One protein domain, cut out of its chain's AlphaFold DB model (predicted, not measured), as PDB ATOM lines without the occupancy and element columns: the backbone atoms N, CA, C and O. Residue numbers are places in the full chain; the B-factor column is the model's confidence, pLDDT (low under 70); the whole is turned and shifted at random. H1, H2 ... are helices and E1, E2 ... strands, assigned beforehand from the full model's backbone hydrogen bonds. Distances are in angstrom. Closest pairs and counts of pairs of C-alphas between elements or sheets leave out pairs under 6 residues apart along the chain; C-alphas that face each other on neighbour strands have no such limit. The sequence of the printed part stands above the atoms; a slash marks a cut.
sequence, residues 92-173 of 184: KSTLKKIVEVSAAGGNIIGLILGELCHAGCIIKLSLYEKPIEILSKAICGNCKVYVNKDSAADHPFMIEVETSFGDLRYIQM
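AT A GLANCE: This is residues 92 to 173 of the 184 residues of an uncharacterized protein of bacterium (UniProt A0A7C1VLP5). A twisted sheet of four antiparallel strands, E1 E2 E3 E4 in order, is covered on one face by helices H1 and H2, making two layers. The 82 printed residues run E1 H1 H2 E2 E3 E4, mixed in class. The whole is compact, radius of gyration of the C-alphas 11.9 A, spanning 32 by 29 by 18 A.

HOW THE PARTS SIT: E1, residues 95 to 102, is antiparallel to E2, residues 139 to 148, with N 96 and O 147 2.8 A apart. H1, residues 108 to 118, lies over E2, height over the sheet 9.5 A, and only just not over E1, on which 2 of its C-alphas fall. It forms a helical hairpin with H2, residues 129 to 138, at a steep tilt of 42 degrees, opposite ways; their closest C-alphas, Ile 109 and Ser 136, are 6.4 A apart. H2 lies over E3, residues 157 to 163, height 10.7 A. E2, E3 and E4, residues 166 to 172, form a meander, each strand the antiparallel neighbour of the one before; N 144 and O 160, and N 159 and O 170, are 2.8 A apart. In H1 and H2 every O i to N i+4 pair is within hydrogen-bond range.

IN THESE COORDINATES: E1, 19.7 A, begins at C-alpha 95 (223.993, 189.725, 331.809); E2, 22.9 A, bends by 69 degrees at residue 142; E4, 19.7 A, ends at C-alpha 172 (236.732, 187.972, 327.728).

THE WHOLE: The C-alphas farthest apart, Asp 150 and Ser 164, are 33.2 A apart. The printed part has no cut and no long link; residues 103 to 106 are under pLDDT 70.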
ATOM      1  N   LYS A  92     222.724 191.061 326.124       90.38
ATOM      2  CA  LYS A  92     222.536 191.898 327.330       90.38
ATOM      3  C   LYS A  92     221.448 191.381 328.280       90.38
ATOM      4  O   LYS A  92     221.506 191.647 329.478       90.38
ATOM      5  N   SER A  93     220.466 190.644 327.768       94.06
ATOM      6  CA  SER A  93     219.406 189.996 328.549       94.06
ATOM      7  C   SER A  93     219.939 188.934 329.520       94.06
ATOM      8  O   SER A  93     219.340 188.751 330.583       94.06
ATOM      9  N   THR A  94     221.064 188.278 329.212       93.19
ATOM     10  CA  THR A  94     221.682 187.224 330.043       93.19
ATOM     11  C   THR A  94     222.702 187.770 331.041       93.19
ATOM     12  O   THR A  94     223.231 187.027 331.866       93.19
ATOM     13  N   LEU A  95     222.957 189.081 331.012       95.75
ATOM     14  CA  LEU A  95     223.993 189.725 331.809       95.75
ATOM     15  C   LEU A  95     223.422 190.520 332.987       95.75
ATOM     16  O   LEU A  95     222.398 191.197 332.876       95.75
ATOM     17  N   LYS A  96     224.125 190.490 334.120       96.06
ATOM     18  CA  LYS A  96     223.957 191.439 335.226       96.06
ATOM     19  C   LYS A  96     225.119 192.423 335.234       96.06
ATOM     20  O   LYS A  96     226.270 192.049 335.024       96.06
ATOM     21  N   LYS A  97     224.805 193.690 335.482       96.62
ATOM     22  CA  LYS A  97     225.801 194.749 335.655       96.62
ATOM     23  C   LYS A  97     226.346 194.688 337.080       96.62
ATOM     24  O   LYS A  97     225.550 194.679 338.014       96.62
ATOM     25  N   ILE A  98     227.666 194.647 337.228       94.50
ATOM     26  CA  ILE A  98     228.351 194.608 338.534       94.50
ATOM     27  C   ILE A  98     229.127 195.894 338.827       94.50
ATOM     28  O   ILE A  98     229.326 196.236 339.984       94.50
ATOM     29  N   VAL A  99     229.493 196.655 337.791       92.25
ATOM     30  CA  VAL A  99     230.118 197.977 337.932       92.25
ATOM     31  C   VAL A  99     229.416 198.964 337.011       92.25
ATOM     32  O   VAL A  99     229.121 198.646 335.859       92.25
ATOM     33  N   GLU A 100     229.191 200.176 337.510       92.00
ATOM     34  CA  GLU A 100     228.859 201.354 336.715       92.00
ATOM     35  C   GLU A 100     229.544 202.566 337.333       92.00
ATOM     36  O   GLU A 100     229.277 202.918 338.480       92.00
ATOM     37  N   VAL A 101     230.438 203.191 336.575       86.81
ATOM     38  CA  VAL A 101     231.129 204.408 336.994       86.81
ATOM     39  C   VAL A 101     231.090 205.428 335.870       86.81
ATOM     40  O   VAL A 101     231.404 205.112 334.726       86.81
ATOM     41  N   SER A 102     230.710 206.659 336.192       80.88
ATOM     42  CA  SER A 102     230.889 207.816 335.317       80.88
ATOM     43  C   SER A 102     232.254 208.434 335.604       80.88
ATOM     44  O   SER A 102     232.579 208.627 336.777       80.88
ATOM     45  N   ALA A 103     233.052 208.741 334.578       63.31
ATOM     46  CA  ALA A 103     234.400 209.288 334.735       63.31
ATOM     47  C   ALA A 103     234.442 210.564 335.605       63.31
ATOM     48  O   ALA A 103     234.257 211.680 335.130       63.31
ATOM     49  N   ALA A 104     234.748 210.381 336.890       52.47
ATOM     50  CA  ALA A 104     235.278 211.390 337.796       52.47
ATOM     51  C   ALA A 104     236.235 210.693 338.780       52.47
ATOM     52  O   ALA A 104     235.806 210.078 339.750       52.47
ATOM     53  N   GLY A 105     237.535 210.757 338.467       54.56
ATOM     54  CA  GLY A 105     238.678 210.575 339.375       54.56
ATOM     55  C   GLY A 105     238.569 209.499 340.464       54.56
ATOM     56  O   GLY A 105     238.298 209.816 341.617       54.56
ATOM     57  N   GLY A 106     238.898 208.250 340.128       63.16
ATOM     58  CA  GLY A 106     239.073 207.157 341.089       63.16
ATOM     59  C   GLY A 106     239.933 206.028 340.513       63.16
ATOM     60  O   GLY A 106     240.197 205.999 339.311       63.16
ATOM     61  N   ASN A 107     240.378 205.091 341.356       75.75
ATOM     62  CA  ASN A 107     241.098 203.888 340.916       75.75
ATOM     63  C   ASN A 107     240.129 202.898 340.233       75.75
ATOM     64  O   ASN A 107     239.731 201.892 340.818       75.75
ATOM     65  N   ILE A 108     239.725 203.215 338.997       80.38
ATOM     66  CA  ILE A 108     238.780 202.420 338.193       80.38
ATOM     67  C   ILE A 108     239.320 201.003 337.957       80.38
ATOM     68  O   ILE A 108     238.558 200.044 338.024       80.38
ATOM     69  N   ILE A 109     240.635 200.858 337.752       82.00
ATOM     70  CA  ILE A 109     241.295 199.556 337.575       82.00
ATOM     71  C   ILE A 109     241.032 198.656 338.785       82.00
ATOM     72  O   ILE A 109     240.560 197.533 338.625       82.00
ATOM     73  N   GLY A 110     241.309 199.159 339.993       83.00
ATOM     74  CA  GLY A 110     241.125 198.401 341.230       83.00
ATOM     75  C   GLY A 110     239.673 197.981 341.453       83.00
ATOM     76  O   GLY A 110     239.429 196.853 341.872       83.00
ATOM     77  N   LEU A 111     238.715 198.849 341.112       87.75
ATOM     78  CA  LEU A 111     237.290 198.528 341.193       87.75
ATOM     79  C   LEU A 111     236.900 197.416 340.208       87.75
ATOM     80  O   LEU A 111     236.287 196.435 340.613       87.75
ATOM     81  N   ILE A 112     237.282 197.538 338.931       88.44
ATOM     82  CA  ILE A 112     236.970 196.532 337.901       88.44
ATOM     83  C   ILE A 112     237.577 195.177 338.271       88.44
ATOM     84  O   ILE A 112     236.879 194.165 338.260       88.44
ATOM     85  N   LEU A 113     238.871 195.152 338.605       87.50
ATOM     86  CA  LEU A 113     239.571 193.915 338.948       87.50
ATOM     87  C   LEU A 113     239.018 193.291 340.233       87.50
ATOM     88  O   LEU A 113     238.814 192.080 340.275       87.50
ATOM     89  N   GLY A 114     238.734 194.105 341.254       88.31
ATOM     90  CA  GLY A 114     238.155 193.643 342.515       88.31
ATOM     91  C   GLY A 114     236.794 192.976 342.323       88.31
ATOM     92  O   GLY A 114     236.591 191.857 342.794       88.31
ATOM     93  N   GLU A 115     235.896 193.610 341.569       91.12
ATOM     94  CA  GLU A 115     234.551 193.080 341.309       91.12
ATOM     95  C   GLU A 115     234.573 191.838 340.407       91.12
ATOM     96  O   GLU A 115     233.844 190.878 340.654       91.12
ATOM     97  N   LEU A 116     235.453 191.790 339.401       90.06
ATOM     98  CA  LEU A 116     235.626 190.596 338.566       90.06
ATOM     99  C   LEU A 116     236.222 189.415 339.350       90.06
ATOM    100  O   LEU A 116     235.832 188.269 339.116       90.06
ATOM    101  N   CYS A 117     237.134 189.668 340.294       88.12
ATOM    102  CA  CYS A 117     237.620 188.645 341.219       88.12
ATOM    103  C   CYS A 117     236.516 188.172 342.169       88.12
ATOM    104  O   CYS A 117     236.345 186.968 342.341       88.12
ATOM    105  N   HIS A 118     235.742 189.093 342.750       88.62
ATOM    106  CA  HIS A 118     234.625 188.747 343.629       88.62
ATOM    107  C   HIS A 118     233.555 187.914 342.904       88.62
ATOM    108  O   HIS A 118     233.033 186.954 343.464       88.62
ATOM    109  N   ALA A 119     233.285 188.229 341.635       88.00
ATOM    110  CA  ALA A 119     232.375 187.474 340.779       88.00
ATOM    111  C   ALA A 119     232.931 186.110 340.316       88.00
ATOM    112  O   ALA A 119     232.195 185.340 339.701       88.00
ATOM    113  N   GLY A 120     234.205 185.799 340.581       86.31
ATOM    114  CA  GLY A 120     234.845 184.549 340.161       86.31
ATOM    115  C   GLY A 120     235.253 184.496 338.683       86.31
ATOM    116  O   GLY A 120     235.637 183.437 338.201       86.31
ATOM    117  N   CYS A 121     235.207 185.622 337.961       85.12
ATOM    118  CA  CYS A 121     235.615 185.705 336.552       85.12
ATOM    119  C   CYS A 121     237.140 185.626 336.369       85.12
ATOM    120  O   CYS A 121     237.635 185.210 335.319       85.12
ATOM    121  N   ILE A 122     237.895 186.077 337.375       80.44
ATOM    122  CA  ILE A 122     239.355 186.175 337.328       80.44
ATOM    123  C   ILE A 122     239.971 185.302 338.419       80.44
ATOM    124  O   ILE A 122     239.881 185.611 339.604       80.44
ATOM    125  N   ILE A 123     240.680 184.256 337.990       71.00
ATOM    126  CA  ILE A 123     241.482 183.381 338.861       71.00
ATOM    127  C   ILE A 123     242.932 183.863 339.040       71.00
ATOM    128  O   ILE A 123     243.603 183.469 339.991       71.00
ATOM    129  N   LYS A 124     243.435 184.719 338.138       76.56
ATOM    130  CA  LYS A 124     244.816 185.227 338.167       76.56
ATOM    131  C   LYS A 124     244.898 186.653 337.622       76.56
ATOM    132  O   LYS A 124     244.871 186.848 336.412       76.56
ATOM    133  N   LEU A 125     245.043 187.633 338.520       75.75
ATOM    134  CA  LEU A 125     245.063 189.071 338.202       75.75
ATOM    135  C   LEU A 125     246.068 189.451 337.108       75.75
ATOM    136  O   LEU A 125     245.718 190.191 336.194       75.75
ATOM    137  N   SER A 126     247.278 188.887 337.141       76.94
ATOM    138  CA  SER A 126     248.350 189.243 336.200       76.94
ATOM    139  C   SER A 126     248.045 188.933 334.732       76.94
ATOM    140  O   SER A 126     248.685 189.499 333.851       76.94
ATOM    141  N   LEU A 127     247.057 188.080 334.441       73.81
ATOM    142  CA  LEU A 127     246.592 187.846 333.067       73.81
ATOM    143  C   LEU A 127     245.705 188.985 332.537       73.81
ATOM    144  O   LEU A 127     245.487 189.083 331.333       73.81
ATOM    145  N   TYR A 128     245.202 189.838 333.427       77.38
ATOM    146  CA  TYR A 128     244.200 190.859 333.131       77.38
ATOM    147  C   TYR A 128     244.680 192.285 333.387       77.38
ATOM    148  O   TYR A 128     244.088 193.220 332.857       77.38
ATOM    149  N   GLU A 129     245.755 192.472 334.155       77.56
ATOM    150  CA  GLU A 129     246.274 193.799 334.502       77.56
ATOM    151  C   GLU A 129     246.531 194.670 333.270       77.56
ATOM    152  O   GLU A 129     245.990 195.768 333.180       77.56
ATOM    153  N   LYS A 130     247.284 194.170 332.285       81.69
ATOM    154  CA  LYS A 130     247.678 194.965 331.115       81.69
ATOM    155  C   LYS A 130     246.482 195.382 330.233       81.69
ATOM    156  O   LYS A 130     246.373 196.577 329.950       81.69
ATOM    157  N   PRO A 131     245.554 194.487 329.829       81.12
ATOM    158  CA  PRO A 131     244.356 194.898 329.093       81.12
ATOM    159  C   PRO A 131     243.495 195.914 329.850       81.12
ATOM    160  O   PRO A 131     243.056 196.902 329.260       81.12
ATOM    161  N   ILE A 132     243.281 195.710 331.157       83.56
ATOM    162  CA  ILE A 132     242.473 196.621 331.978       83.56
ATOM    163  C   ILE A 132     243.182 197.968 332.183       83.56
ATOM    164  O   ILE A 132     242.529 199.011 332.182       83.56
ATOM    165  N   GLU A 133     244.510 197.987 332.295       85.06
ATOM    166  CA  GLU A 133     245.291 199.221 332.357       85.06
ATOM    167  C   GLU A 133     245.145 200.033 331.062       85.06
ATOM    168  O   GLU A 133     244.850 201.228 331.117       85.06
ATOM    169  N   ILE A 134     245.289 199.395 329.895       83.88
ATOM    170  CA  ILE A 134     245.104 200.055 328.594       83.88
ATOM    171  C   ILE A 134     243.668 200.586 328.461       83.88
ATOM    172  O   ILE A 134     243.473 201.745 328.094       83.88
ATOM    173  N   LEU A 135     242.668 199.774 328.825       82.44
ATOM    174  CA  LEU A 135     241.264 200.187 328.880       82.44
ATOM    175  C   LEU A 135     241.077 201.429 329.750       82.44
ATOM    176  O   LEU A 135     240.453 202.390 329.311       82.44
ATOM    177  N   SER A 136     241.655 201.445 330.952       81.75
ATOM    178  CA  SER A 136     241.489 202.549 331.899       81.75
ATOM    179  C   SER A 136     242.003 203.891 331.373       81.75
ATOM    180  O   SER A 136     241.393 204.922 331.649       81.75
ATOM    181  N   LYS A 137     243.074 203.879 330.567       82.38
ATOM    182  CA  LYS A 137     243.629 205.074 329.908       82.38
ATOM    183  C   LYS A 137     242.712 205.602 328.805       82.38
ATOM    184  O   LYS A 137     242.708 206.799 328.533       82.38
ATOM    185  N   ALA A 138     241.928 204.719 328.186       79.12
ATOM    186  CA  ALA A 138     240.991 205.066 327.126       79.12
ATOM    187  C   ALA A 138     239.642 205.603 327.647       79.12
ATOM    188  O   ALA A 138     238.942 206.272 326.883       79.12
ATOM    189  N   ILE A 139     239.276 205.339 328.911       83.50
ATOM    190  CA  ILE A 139     238.003 205.782 329.505       83.50
ATOM    191  C   ILE A 139     237.958 207.310 329.566       83.50
ATOM    192  O   ILE A 139     238.783 207.948 330.218       83.50
ATOM    193  N   CYS A 140     236.943 207.902 328.941       83.56
ATOM    194  CA  CYS A 140     236.650 209.333 329.063       83.56
ATOM    195  C   CYS A 140     235.229 209.627 329.560       83.56
ATOM    196  O   CYS A 140     234.894 210.790 329.772       83.56
ATOM    197  N   GLY A 141     234.397 208.597 329.712       86.06
ATOM    198  CA  GLY A 141     233.001 208.717 330.117       86.06
ATOM    199  C   GLY A 141     232.578 207.554 331.005       86.06
ATOM    200  O   GLY A 141     233.255 207.224 331.980       86.06
ATOM    201  N   ASN A 142     231.440 206.944 330.701       89.94
ATOM    202  CA  ASN A 142     230.933 205.828 331.487       89.94
ATOM    203  C   ASN A 142     231.714 204.533 331.238       89.94
ATOM    204  O   ASN A 142     232.051 204.196 330.107       89.94
ATOM    205  N   CYS A 143     231.930 203.769 332.305       91.38
ATOM    206  CA  CYS A 143     232.422 202.400 332.264       91.38
ATOM    207  C   CYS A 143     231.420 201.485 332.965       91.38
ATOM    208  O   CYS A 143     230.990 201.756 334.089       91.38
ATOM    209  N   LYS A 144     231.056 200.389 332.302       93.75
ATOM    210  CA  LYS A 144     230.097 199.401 332.792       93.75
ATOM    211  C   LYS A 144     230.691 198.008 332.652       93.75
ATOM    212  O   LYS A 144     231.168 197.649 331.581       93.75
ATOM    213  N   VAL A 145     230.642 197.221 333.723       94.25
ATOM    214  CA  VAL A 145     231.106 195.827 333.722       94.25
ATOM    215  C   VAL A 145     229.912 194.910 333.907       94.25
ATOM    216  O   VAL A 145     229.079 195.117 334.795       94.25
ATOM    217  N   TYR A 146     229.850 193.889 333.068       96.38
ATOM    218  CA  TYR A 146     228.768 192.932 332.975       96.38
ATOM    219  C   TYR A 146     229.309 191.512 333.073       96.38
ATOM    220  O   TYR A 146     230.301 191.171 332.432       96.38
ATOM    221  N   VAL A 147     228.607 190.674 333.825       95.44
ATOM    222  CA  VAL A 147     228.874 189.235 333.936       95.44
ATOM    223  C   VAL A 147     227.580 188.470 333.705       95.44
ATOM    224  O   VAL A 147     226.491 189.032 333.844       95.44
ATOM    225  N   ASN A 148     227.673 187.193 333.358       95.19
ATOM    226  CA  ASN A 148     226.493 186.350 333.201       95.19
ATOM    227  C   ASN A 148     225.702 186.243 334.528       95.19
ATOM    228  O   ASN A 148     226.276 186.231 335.621       95.19
ATOM    229  N   LYS A 149     224.365 186.241 334.431       93.88
ATOM    230  CA  LYS A 149     223.452 186.169 335.583       93.88
ATOM    231  C   LYS A 149     223.539 184.837 336.321       93.88
ATOM    232  O   LYS A 149     223.486 184.848 337.552       93.88
ATOM    233  N   ASP A 150     223.686 183.753 335.568       91.44
ATOM    234  CA  ASP A 150     223.559 182.376 336.036       91.44
ATOM    235  C   ASP A 150     224.913 181.817 336.491       91.44
ATOM    236  O   ASP A 150     225.010 181.268 337.586       91.44
ATOM    237  N   SER A 151     225.977 182.026 335.704       89.25
ATOM    238  CA  SER A 151     227.352 181.695 336.110       89.25
ATOM    239  C   SER A 151     228.373 182.691 335.564       89.25
ATOM    240  O   SER A 151     228.725 182.677 334.388       89.25
ATOM    241  N   ALA A 152     228.886 183.558 336.436       88.19
ATOM    242  CA  ALA A 152     229.920 184.528 336.076       88.19
ATOM    243  C   ALA A 152     231.297 183.880 335.818       88.19
ATOM    244  O   ALA A 152     232.096 184.439 335.071       88.19
ATOM    245  N   ALA A 153     231.572 182.718 336.416       86.56
ATOM    246  CA  ALA A 153     232.855 182.025 336.292       86.56
ATOM    247  C   ALA A 153     232.984 181.212 334.990       86.56
ATOM    248  O   ALA A 153     234.090 181.061 334.473       86.56
ATOM    249  N   ASP A 154     231.862 180.717 334.455       86.94
ATOM    250  CA  ASP A 154     231.843 179.780 333.319       86.94
ATOM    251  C   ASP A 154     231.447 180.436 331.992       86.94
ATOM    252  O   ASP A 154     231.416 179.787 330.945       86.94
ATOM    253  N   HIS A 155     231.138 181.731 332.015       89.12
ATOM    254  CA  HIS A 155     230.690 182.476 330.847       89.12
ATOM    255  C   HIS A 155     231.501 183.753 330.636       89.12
ATOM    256  O   HIS A 155     232.143 184.247 331.565       89.12
ATOM    257  N   PRO A 156     231.478 184.313 329.413       90.19
ATOM    258  CA  PRO A 156     232.211 185.530 329.125       90.19
ATOM    259  C   PRO A 156     231.714 186.706 329.962       90.19
ATOM    260  O   PRO A 156     230.511 186.855 330.198       90.19
ATOM    261  N   PHE A 157     232.637 187.584 330.346       92.50
ATOM    262  CA  PHE A 157     232.291 188.903 330.867       92.50
ATOM    263  C   PHE A 157     232.500 189.972 329.795       92.50
ATOM    264  O   PHE A 157     233.257 189.784 328.840       92.50
ATOM    265  N   MET A 158     231.823 191.106 329.964       95.12
ATOM    266  CA  MET A 158     231.874 192.235 329.044       95.12
ATOM    267  C   MET A 158     232.118 193.537 329.804       95.12
ATOM    268  O   MET A 158     231.488 193.802 330.825       95.12
ATOM    269  N   ILE A 159     233.001 194.373 329.274       93.69
ATOM    270  CA  ILE A 159     233.269 195.727 329.748       93.69
ATOM    271  C   ILE A 159     232.906 196.683 328.615       93.69
ATOM    272  O   ILE A 159     233.466 196.589 327.526       93.69
ATOM    273  N   GLU A 160     231.969 197.590 328.863       93.94
ATOM    274  CA  GLU A 160     231.618 198.674 327.947       93.94
ATOM    275  C   GLU A 160     232.196 199.981 328.480       93.94
ATOM    276  O   GLU A 160     231.954 200.338 329.635       93.94
ATOM    277  N   VAL A 161     232.946 200.695 327.647       91.25
ATOM    278  CA  VAL A 161     233.563 201.971 328.007       91.25
ATOM    279  C   VAL A 161     233.314 203.022 326.938       91.25
ATOM    280  O   VAL A 161     233.524 202.790 325.749       91.25
ATOM    281  N   GLU A 162     232.909 204.207 327.373       90.69
ATOM    282  CA  GLU A 162     232.931 205.406 326.545       90.69
ATOM    283  C   GLU A 162     234.375 205.916 326.484       90.69
ATOM    284  O   GLU A 162     234.990 206.241 327.510       90.69
ATOM    285  N   THR A 163     234.924 205.976 325.273       87.62
ATOM    286  CA  THR A 163     236.282 206.462 325.024       87.62
ATOM    287  C   THR A 163     236.265 207.721 324.175       87.62
ATOM    288  O   THR A 163     235.300 208.021 323.473       87.62
ATOM    289  N   SER A 164     237.393 208.434 324.149       83.25
ATOM    290  CA  SER A 164     237.543 209.605 323.271       83.25
ATOM    291  C   SER A 164     237.504 209.260 321.771       83.25
ATOM    292  O   SER A 164     237.489 210.163 320.931       83.25
ATOM    293  N   PHE A 165     237.517 207.966 321.433       82.94
ATOM    294  CA  PHE A 165     237.504 207.438 320.071       82.94
ATOM    295  C   PHE A 165     236.115 206.945 319.640       82.94
ATOM    296  O   PHE A 165     235.890 206.783 318.443       82.94
ATOM    297  N   GLY A 166     235.214 206.706 320.595       88.06
ATOM    298  CA  GLY A 166     233.947 206.005 320.401       88.06
ATOM    299  C   GLY A 166     233.657 205.013 321.529       88.06
ATOM    300  O   GLY A 166     234.392 204.953 322.520       88.06
ATOM    301  N   ASP A 167     232.603 204.221 321.378       92.50
ATOM    302  CA  ASP A 167     232.217 203.234 322.386       92.50
ATOM    303  C   ASP A 167     233.009 201.948 322.182       92.50
ATOM    304  O   ASP A 167     232.997 201.363 321.099       92.50
ATOM    305  N   LEU A 168     233.694 201.489 323.222       92.81
ATOM    306  CA  LEU A 168     234.485 200.271 323.173       92.81
ATOM    307  C   LEU A 168     233.845 199.183 324.026       92.81
ATOM    308  O   LEU A 168     233.435 199.413 325.163       92.81
ATOM    309  N   ARG A 169     233.800 197.974 323.476       94.00
ATOM    310  CA  ARG A 169     233.428 196.753 324.184       94.00
ATOM    311  C   ARG A 169     234.635 195.833 324.248       94.00
ATOM    312  O   ARG A 169     235.217 195.498 323.221       94.00
ATOM    313  N   TYR A 170     234.993 195.425 325.454       93.44
ATOM    314  CA  TYR A 170     235.968 194.376 325.718       93.44
ATOM    315  C   TYR A 170     235.226 193.153 326.239       93.44
ATOM    316  O   TYR A 170     234.474 193.253 327.206       93.44
ATOM    317  N   ILE A 171     235.420 192.008 325.602       93.00
ATOM    318  CA  ILE A 171     234.814 190.737 325.991       93.00
ATOM    319  C   ILE A 171     235.926 189.739 326.243       93.00
ATOM    320  O   ILE A 171     236.892 189.657 325.485       93.00
ATOM    321  N   GLN A 172     235.764 188.964 327.304       90.25
ATOM    322  CA  GLN A 172     236.732 187.972 327.728       90.25
ATOM    323  C   GLN A 172     236.035 186.647 327.992       90.25
ATOM    324  O   GLN A 172     235.157 186.564 328.847       90.25
ATOM    325  N   MET A 173     236.495 185.607 327.302       86.12
ATOM    326  CA  MET A 173     236.136 184.221 327.567       86.12
ATOM    327  C   MET A 173     236.710 183.771 328.920       86.12
ATOM    328  O   MET A 173     237.840 184.149 329.255       86.12
TER     329      MET A 173